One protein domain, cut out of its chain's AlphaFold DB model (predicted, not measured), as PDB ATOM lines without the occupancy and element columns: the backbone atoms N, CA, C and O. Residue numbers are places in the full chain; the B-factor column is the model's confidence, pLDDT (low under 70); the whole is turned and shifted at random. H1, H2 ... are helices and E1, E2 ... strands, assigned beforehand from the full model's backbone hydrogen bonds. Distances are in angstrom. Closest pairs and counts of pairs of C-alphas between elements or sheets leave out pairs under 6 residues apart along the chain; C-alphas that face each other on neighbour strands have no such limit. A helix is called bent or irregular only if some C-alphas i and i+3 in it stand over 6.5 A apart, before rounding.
ATOM      1  N   GLN A   8      25.686  66.608  86.900       83.38
ATOM      2  CA  GLN A   8      25.261  67.880  87.476       83.38
ATOM      3  C   GLN A   8      23.934  67.714  88.199       83.38
ATOM      4  O   GLN A   8      23.011  67.067  87.703       83.38
ATOM      5  N   VAL A   9      23.837  68.352  89.358       89.69
ATOM      6  CA  VAL A   9      22.645  68.324  90.196       89.69
ATOM      7  C   VAL A   9      22.112  69.744  90.338       89.69
ATOM      8  O   VAL A   9      22.865  70.663  90.649       89.69
ATOM      9  N   HIS A  10      20.811  69.920  90.104       91.12
ATOM     10  CA  HIS A  10      20.121  71.201  90.239       91.12
ATOM     11  C   HIS A  10      19.068  71.143  91.338       91.12
ATOM     12  O   HIS A  10      18.163  70.296  91.314       91.12
ATOM     13  N   TRP A  11      19.148  72.091  92.267       90.44
ATOM     14  CA  TRP A  11      18.238  72.212  93.397       90.44
ATOM     15  C   TRP A  11      17.571  73.581  93.435       90.44
ATOM     16  O   TRP A  11      18.151  74.584  93.034       90.44
ATOM     17  N   ILE A  12      16.340  73.588  93.934       90.88
ATOM     18  CA  ILE A  12      15.689  74.778  94.468       90.88
ATOM     19  C   ILE A  12      15.471  74.439  95.934       90.88
ATOM     20  O   ILE A  12      14.907  73.384  96.229       90.88
ATOM     21  N   VAL A  13      16.000  75.268  96.826       89.50
ATOM     22  CA  VAL A  13      15.999  75.025  98.269       89.50
ATOM     23  C   VAL A  13      15.534  76.276  98.993       89.50
ATOM     24  O   VAL A  13      15.849  77.390  98.575       89.50
ATOM     25  N   GLN A  14      14.826  76.083 100.099       87.44
ATOM     26  CA  GLN A  14      14.666  77.114 101.114       87.44
ATOM     27  C   GLN A  14      15.679  76.840 102.216       87.44
ATOM     28  O   GLN A  14      15.809  75.710 102.683       87.44
ATOM     29  N   VAL A  15      16.412  77.879 102.600       86.06
ATOM     30  CA  VAL A  15      17.444  77.795 103.630       86.06
ATOM     31  C   VAL A  15      16.956  78.520 104.872       86.06
ATOM     32  O   VAL A  15      16.612  79.700 104.810       86.06
ATOM     33  N   ASP A  16      16.966  77.815 105.999       88.69
ATOM     34  CA  ASP A  16      16.846  78.423 107.317       88.69
ATOM     35  C   ASP A  16      18.174  79.103 107.670       88.69
ATOM     36  O   ASP A  16      19.179  78.441 107.940       88.69
ATOM     37  N   ARG A  17      18.183  80.439 107.654       86.44
ATOM     38  CA  ARG A  17      19.395  81.233 107.895       86.44
ATOM     39  C   ARG A  17      19.927  81.114 109.321       86.44
ATOM     40  O   ARG A  17      21.086  81.447 109.540       86.44
ATOM     41  N   THR A  18      19.129  80.627 110.270       92.00
ATOM     42  CA  THR A  18      19.600  80.371 111.639       92.00
ATOM     43  C   THR A  18      20.517  79.148 111.715       92.00
ATOM     44  O   THR A  18      21.324  79.040 112.632       92.00
ATOM     45  N   LYS A  19      20.445  78.255 110.718       88.62
ATOM     46  CA  LYS A  19      21.234  77.015 110.634       88.62
ATOM     47  C   LYS A  19      22.483  77.138 109.760       88.62
ATOM     48  O   LYS A  19      23.211  76.160 109.606       88.62
ATOM     49  N   GLY A  20      22.740  78.316 109.194       90.81
ATOM     50  CA  GLY A  20      23.922  78.599 108.382       90.81
ATOM     51  C   GLY A  20      23.603  79.189 107.012       90.81
ATOM     52  O   GLY A  20      22.450  79.392 106.625       90.81
ATOM     53  N   THR A  21      24.659  79.497 106.262       92.50
ATOM     54  CA  THR A  21      24.542  80.055 104.911       92.50
ATOM     55  C   THR A  21      24.389  78.954 103.856       92.50
ATOM     56  O   THR A  21      24.702  77.787 104.096       92.50
ATOM     57  N   ILE A  22      23.977  79.320 102.635       91.56
ATOM     58  CA  ILE A  22      23.982  78.380 101.499       91.56
ATOM     59  C   ILE A  22      25.377  77.784 101.263       91.56
ATOM     60  O   ILE A  22      25.501  76.610 100.925       91.56
ATOM     61  N   SER A  23      26.434  78.565 101.497       92.31
ATOM     62  CA  SER A  23      27.820  78.118 101.365       92.31
ATOM     63  C   SER A  23      28.186  77.066 102.409       92.31
ATOM     64  O   SER A  23      28.876  76.106 102.068       92.31
ATOM     65  N   ASP A  24      27.702  77.209 103.646       93.06
ATOM     66  CA  ASP A  24      27.907  76.219 104.708       93.06
ATOM     67  C   ASP A  24      27.211  74.902 104.369       93.06
ATOM     68  O   ASP A  24      27.840  73.845 104.362       93.06
ATOM     69  N   ILE A  25      25.942  74.983 103.966       91.94
ATOM     70  CA  ILE A  25      25.152  73.814 103.566       91.94
ATOM     71  C   ILE A  25      25.801  73.107 102.371       91.94
ATOM     72  O   ILE A  25      25.988  71.892 102.383       91.94
ATOM     73  N   MET A  26      26.198  73.857 101.339       92.56
ATOM     74  CA  MET A  26      26.837  73.286 100.154       92.56
ATOM     75  C   MET A  26      28.214  72.695 100.452       92.56
ATOM     76  O   MET A  26      28.586  71.694  99.833       92.56
ATOM     77  N   ARG A  27      28.982  73.279 101.381       92.12
ATOM     78  CA  ARG A  27      30.246  72.699 101.853       92.12
ATOM     79  C   ARG A  27      29.995  71.328 102.469       92.12
ATOM     80  O   ARG A  27      30.682  70.375 102.101       92.12
ATOM     81  N   ASP A  28      29.016  71.232 103.360       93.19
ATOM     82  CA  ASP A  28      28.765  70.019 104.132       93.19
ATOM     83  C   ASP A  28      28.182  68.915 103.246       93.19
ATOM     84  O   ASP A  28      28.703  67.801 103.236       93.19
ATOM     85  N   ILE A  29      27.218  69.243 102.381       91.88
ATOM     86  CA  ILE A  29      26.697  68.320 101.364       91.88
ATOM     87  C   ILE A  29      27.827  67.758 100.504       91.88
ATOM     88  O   ILE A  29      27.924  66.544 100.332       91.88
ATOM     89  N   LYS A  30      28.696  68.620  99.958       91.81
ATOM     90  CA  LYS A  30      29.804  68.171  99.106       91.81
ATOM     91  C   LYS A  30      30.803  67.313  99.874       91.81
ATOM     92  O   LYS A  30      31.382  66.410  99.285       91.81
ATOM     93  N   LYS A  31      31.037  67.606 101.153       91.56
ATOM     94  CA  LYS A  31      31.963  66.852 102.000       91.56
ATOM     95  C   LYS A  31      31.426  65.451 102.281       91.56
ATOM     96  O   LYS A  31      32.083  64.488 101.903       91.56
ATOM     97  N   TYR A  32      30.244  65.351 102.886       93.94
ATOM     98  CA  TYR A  32      29.701  64.066 103.329       93.94
ATOM     99  C   TYR A  32      29.346  63.164 102.148       93.94
ATOM    100  O   TYR A  32      29.809  62.033 102.098       93.94
ATOM    101  N   SER A  33      28.684  63.691 101.110       92.69
ATOM    102  CA  SER A  33      28.390  62.872  99.923       92.69
ATOM    103  C   SER A  33      29.647  62.413  99.184       92.69
ATOM    104  O   SER A  33      29.657  61.322  98.628       92.69
ATOM    105  N   ALA A  34      30.721  63.213  99.160       91.56
ATOM    106  CA  ALA A  34      31.973  62.755  98.570       91.56
ATOM    107  C   ALA A  34      32.603  61.631  99.394       91.56
ATOM    108  O   ALA A  34      33.180  60.733  98.798       91.56
ATOM    109  N   TRP A  35      32.509  61.667 100.723       90.56
ATOM    110  CA  TRP A  35      32.989  60.571 101.564       90.56
ATOM    111  C   TRP A  35      32.218  59.282 101.287       90.56
ATOM    112  O   TRP A  35      32.843  58.308 100.872       90.56
ATOM    113  N   ASP A  36      30.888  59.319 101.369       93.19
ATOM    114  CA  ASP A  36      30.042  58.137 101.161       93.19
ATOM    115  C   ASP A  36      30.231  57.541  99.756       93.19
ATOM    116  O   ASP A  36      30.386  56.333  99.579       93.19
ATOM    117  N   ILE A  37      30.264  58.391  98.723       91.00
ATOM    118  CA  ILE A  37      30.444  57.932  97.340       91.00
ATOM    119  C   ILE A  37      31.831  57.318  97.142       91.00
ATOM    120  O   ILE A  37      31.957  56.306  96.453       91.00
ATOM    121  N   MET A  38      32.877  57.916  97.717       88.25
ATOM    122  CA  MET A  38      34.228  57.373  97.589       88.25
ATOM    123  C   MET A  38      34.353  56.019  98.287       88.25
ATOM    124  O   MET A  38      34.931  55.112  97.694       88.25
ATOM    125  N   GLU A  39      33.757  55.860  99.469       91.19
ATOM    126  CA  GLU A  39      33.720  54.583 100.184       91.19
ATOM    127  C   GLU A  39      33.020  53.495  99.352       91.19
ATOM    128  O   GLU A  39      33.549  52.395  99.182       91.19
ATOM    129  N   ILE A  40      31.873  53.813  98.740       92.00
ATOM    130  CA  ILE A  40      31.171  52.884  97.839       92.00
ATOM    131  C   ILE A  40      32.071  52.476  96.664       92.00
ATOM    132  O   ILE A  40      32.176  51.291  96.344       92.00
ATOM    133  N   ILE A  41      32.743  53.436  96.022       90.19
ATOM    134  CA  ILE A  41      33.614  53.167  94.868       90.19
ATOM    135  C   ILE A  41      34.804  52.279  95.260       90.19
ATOM    136  O   ILE A  41      35.167  51.370  94.505       90.19
ATOM    137  N   GLU A  42      35.413  52.530  96.420       88.38
ATOM    138  CA  GLU A  42      36.516  51.723  96.950       88.38
ATOM    139  C   GLU A  42      36.077  50.286  97.225       88.38
ATOM    140  O   GLU A  42      36.728  49.345  96.763       88.38
ATOM    141  N   ASN A  43      34.928  50.115  97.882       92.38
ATOM    142  CA  ASN A  43      34.354  48.805  98.184       92.38
ATOM    143  C   ASN A  43      33.981  48.027  96.914       92.38
ATOM    144  O   ASN A  43      34.162  46.811  96.847       92.38
ATOM    145  N   MET A  44      33.540  48.726  95.864       92.81
ATOM    146  CA  MET A  44      33.277  48.139  94.547       92.81
ATOM    147  C   MET A  44      34.549  47.833  93.736       92.81
ATOM    148  O   MET A  44      34.450  47.314  92.624       92.81
ATOM    149  N   LYS A  45      35.746  48.154  94.249       86.62
ATOM    150  CA  LYS A  45      37.029  48.059  93.527       86.62
ATOM    151  C   LYS A  45      37.014  48.806  92.186       86.62
ATOM    152  O   LYS A  45      37.662  48.381  91.227       86.62
ATOM    153  N   GLY A  46      36.307  49.937  92.119       81.50
ATOM    154  CA  GLY A  46      36.160  50.769  90.922       81.50
ATOM    155  C   GLY A  46      37.426  51.557  90.573       81.50
ATOM    156  O   GLY A  46      37.408  52.786  90.598       81.50
ATOM    157  N   LYS A  47      38.531  50.864  90.264       84.88
ATOM    158  CA  LYS A  47      39.864  51.458  90.037       84.88
ATOM    159  C   LYS A  47      39.853  52.583  88.997       84.88
ATOM    160  O   LYS A  47      40.484  53.613  89.225       84.88
ATOM    161  N   ASP A  48      39.086  52.429  87.920       89.50
ATOM    162  CA  ASP A  48      38.985  53.443  86.862       89.50
ATOM    163  C   ASP A  48      38.346  54.745  87.367       89.50
ATOM    164  O   ASP A  48      38.815  55.841  87.059       89.50
ATOM    165  N   LEU A  49      37.309  54.645  88.205       86.12
ATOM    166  CA  LEU A  49      36.662  55.809  88.815       86.12
ATOM    167  C   LEU A  49      37.590  56.497  89.818       86.12
ATOM    168  O   LEU A  49      37.676  57.724  89.836       86.12
ATOM    169  N   ILE A  50      38.321  55.716  90.618       86.62
ATOM    170  CA  ILE A  50      39.312  56.245  91.563       86.62
ATOM    171  C   ILE A  50      40.373  57.058  90.815       86.62
ATOM    172  O   ILE A  50      40.617  58.207  91.182       86.62
ATOM    173  N   ALA A  51      40.927  56.515  89.728       87.56
ATOM    174  CA  ALA A  51      41.933  57.197  88.916       87.56
ATOM    175  C   ALA A  51      41.413  58.523  88.329       87.56
ATOM    176  O   ALA A  51      42.126  59.530  88.329       87.56
ATOM    177  N   ILE A  52      40.150  58.567  87.884       88.44
ATOM    178  CA  ILE A  52      39.508  59.809  87.422       88.44
ATOM    179  C   ILE A  52      39.474  60.860  88.543       88.44
ATOM    180  O   ILE A  52      39.808  62.026  88.312       88.44
ATOM    181  N   PHE A  53      39.093  60.474  89.762       87.62
ATOM    182  CA  PHE A  53      38.989  61.412  90.884       87.62
ATOM    183  C   PHE A  53      40.340  61.823  91.476       87.62
ATOM    184  O   PHE A  53      40.441  62.931  92.008       87.62
ATOM    185  N   GLU A  54      41.365  60.980  91.367       88.00
ATOM    186  CA  GLU A  54      42.757  61.321  91.687       88.00
ATOM    187  C   GLU A  54      43.302  62.339  90.685       88.00
ATOM    188  O   GLU A  54      43.809  63.391  91.081       88.00
ATOM    189  N   LYS A  55      43.074  62.116  89.384       87.69
ATOM    190  CA  LYS A  55      43.434  63.078  88.335       87.69
ATOM    191  C   LYS A  55      42.779  64.446  88.556       87.69
ATOM    192  O   LYS A  55      43.456  65.469  88.484       87.69
ATOM    193  N   ASN A  56      41.490  64.481  88.903       85.62
ATOM    194  CA  ASN A  56      40.774  65.727  89.222       85.62
ATOM    195  C   ASN A  56      41.323  66.459  90.461       85.62
ATOM    196  O   ASN A  56      41.024  67.638  90.669       85.62
ATOM    197  N   ALA A  57      42.071  65.764  91.317       86.31
ATOM    198  CA  ALA A  57      42.669  66.327  92.516       86.31
ATOM    199  C   ALA A  57      44.088  66.864  92.290       86.31
ATOM    200  O   ALA A  57      44.530  67.670  93.098       86.31
ATOM    201  N   MET A  58      44.764  66.514  91.187       83.69
ATOM    202  CA  MET A  58      46.149  66.935  90.907       83.69
ATOM    203  C   MET A  58      46.347  68.459  90.889       83.69
ATOM    204  O   MET A  58      47.420  68.950  91.226       83.69
ATOM    205  N   GLU A  59      45.309  69.222  90.542       79.94
ATOM    206  CA  GLU A  59      45.322  70.692  90.578       79.94
ATOM    207  C   GLU A  59      45.277  71.273  92.010       79.94
ATOM    208  O   GLU A  59      45.356  72.488  92.199       79.94
ATOM    209  N   TYR A  60      45.121  70.427  93.034       78.62
ATOM    210  CA  TYR A  60      44.916  70.805  94.430       78.62
ATOM    211  C   TYR A  60      45.962  70.125  95.318       78.62
ATOM    212  O   TYR A  60      45.931  68.918  95.535       78.62
ATOM    213  N   LYS A  61      46.881  70.916  95.881       71.12
ATOM    214  CA  LYS A  61      48.013  70.407  96.678       71.12
ATOM    215  C   LYS A  61      47.604  69.678  97.970       71.12
ATOM    216  O   LYS A  61      48.406  68.944  98.528       71.12
ATOM    217  N   ASP A  62      46.380  69.889  98.450       74.94
ATOM    218  CA  ASP A  62      45.863  69.417  99.739       74.94
ATOM    219  C   ASP A  62      44.926  68.203  99.635       74.94
ATOM    220  O   ASP A  62      44.418  67.730 100.652       74.94
ATOM    221  N   ARG A  63      44.646  67.693  98.427       74.38
ATOM    222  CA  ARG A  63      43.634  66.642  98.238       74.38
ATOM    223  C   ARG A  63      44.158  65.503  97.388       74.38
ATOM    224  O   ARG A  63      44.635  65.710  96.285       74.38
ATOM    225  N   LYS A  64      43.974  64.279  97.882       76.69
ATOM    226  CA  LYS A  64      44.291  63.063  97.122       76.69
ATOM    227  C   LYS A  64      43.227  62.741  96.074       76.69
ATOM    228  O   LYS A  64      43.544  62.147  95.056       76.69
ATOM    229  N   ARG A  65      41.963  63.114  96.325       81.31
ATOM    230  CA  ARG A  65      40.808  62.792  95.467       81.31
ATOM    231  C   ARG A  65      39.765  63.896  95.484       81.31
ATOM    232  O   ARG A  65      39.597  64.582  96.497       81.31
ATOM    233  N   LYS A  66      39.047  64.063  94.370       85.25
ATOM    234  CA  LYS A  66      38.024  65.103  94.239       85.25
ATOM    235  C   LYS A  66      36.827  64.674  93.394       85.25
ATOM    236  O   LYS A  66      36.905  64.645  92.171       85.25
ATOM    237  N   PHE A  67      35.700  64.453  94.071       88.88
ATOM    238  CA  PHE A  67      34.418  64.134  93.437       88.88
ATOM    239  C   PHE A  67      33.696  65.386  92.904       88.88
ATOM    240  O   PHE A  67      33.392  65.489  91.717       88.88
ATOM    241  N   TRP A  68      33.466  66.387  93.762       90.19
ATOM    242  CA  TRP A  68      32.748  67.611  93.388       90.19
ATOM    243  C   TRP A  68      33.663  68.709  92.833       90.19
ATOM    244  O   TRP A  68      34.765  68.952  93.335       90.19
ATOM    245  N   LYS A  69      33.145  69.494  91.878       88.00
ATOM    246  CA  LYS A  69      33.755  70.776  91.484       88.00
ATOM    247  C   LYS A  69      33.849  71.730  92.685       88.00
ATOM    248  O   LYS A  69      32.981  71.737  93.564       88.00
ATOM    249  N   LYS A  70      34.896  72.571  92.706       84.56
ATOM    250  CA  LYS A  70      35.155  73.526  93.806       84.56
ATOM    251  C   LYS A  70      33.975  74.483  93.999       84.56
ATOM    252  O   LYS A  70      33.403  74.545  95.083       84.56
ATOM    253  N   ARG A  71      33.594  75.189  92.935       88.44
ATOM    254  CA  ARG A  71      32.483  76.145  92.952       88.44
ATOM    255  C   ARG A  71      31.143  75.451  92.709       88.44
ATOM    256  O   ARG A  71      31.095  74.308  92.252       88.44
ATOM    257  N   PHE A  72      30.078  76.114  93.116       92.06
ATOM    258  CA  PHE A  72      28.708  75.848  92.700       92.06
ATOM    259  C   PHE A  72      28.114  77.188  92.269       92.06
ATOM    260  O   PHE A  72      28.631  78.228  92.677       92.06
ATOM    261  N   ASP A  73      27.068  77.137  91.457       92.12
ATOM    262  CA  ASP A  73      26.337  78.328  91.046       92.12
ATOM    263  C   ASP A  73      25.051  78.416  91.863       92.12
ATOM    264  O   ASP A  73      24.323  77.427  91.996       92.12
ATOM    265  N   ASP A  74      24.765  79.598  92.399       92.12
ATOM    266  CA  ASP A  74      23.527  79.892  93.100       92.12
ATOM    267  C   ASP A  74      22.833  81.120  92.521       92.12
ATOM    268  O   ASP A  74      23.437  82.022  91.939       92.12
TER     269      ASP A  74
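Overview. This is residues 8 to 74 of the 134 residues of an uncharacterized protein of Ignavibacteria bacterium (UniProt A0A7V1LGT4). One long helix, H1, makes the length of the model, and the short helix H2 folds back at its far end, giving a helical hairpin with very unequal arms. After H2 the last stretch, residues 56 to 74, loops out and then runs back beside H1 towards its beginning, while the short strand E1 at the start of the printed part lies off to the side of H1, and residues 16 to 21 stick out at the end where H1 begins. The printed part has 67 residues with one named strand and two named helices, in the order E1, H1, H2; E1 pairs with no named strand, and the class is mostly helix. The whole is loose, with a radius of gyration of the C-alphas of 14.0 A, and elongated, spanning 40 by 25 by 19 A.

Along the chain. E1 takes residues 8 to 10 and begins at C-alpha 8, at (25.261, 67.880, 87.476). H1 takes residues 22 to 43 and measures 31.5 A from first to last C-alpha; it runs from C-alpha 22 at (23.982, 78.380, 101.499) to C-alpha 43 at (34.354, 48.805, 98.184). H2 takes residues 47 to 55, measures 12.3 A and ends at C-alpha 55, at (43.434, 63.078, 88.335).

Arrangement. E1 is apart from H1, and it is also apart from H2. H1 and H2 touch, with 4 pairs of C-alphas within 8 A, and H1 does so with residues 38 to 42 alone. The closest C-alphas of the two are those of Ile 41 and Ile 50, 7.3 A apart. The two helices run opposite ways at a steep tilt of 37 degrees, only just past shallow, and they form a helical hairpin. Their centres are 16.1 A apart. In H1 and H2 every O i to N i+4 pair of the backbone is within hydrogen-bond range, and neither helix is bent.

Size, cuts and confidence. The two C-alphas farthest apart are those of Thr 18 and Asp 48, at 41.4 A; the first and last printed C-alphas, of Gln 8 and Asp 74, are 13.4 A apart. The printed part has no cut. The link from E1 to H1 is long, with 11 residues between them, and within it residues 16 to 21 stand free. The link from H1 to H2 is tight, with 3 residues. Residues 56 to 74 hold no named element, and their C-alphas lie 4 to 17 A from the mean of all C-alphas. The mean pLDDT of the printed part is 88.2, and no printed residue is under 70.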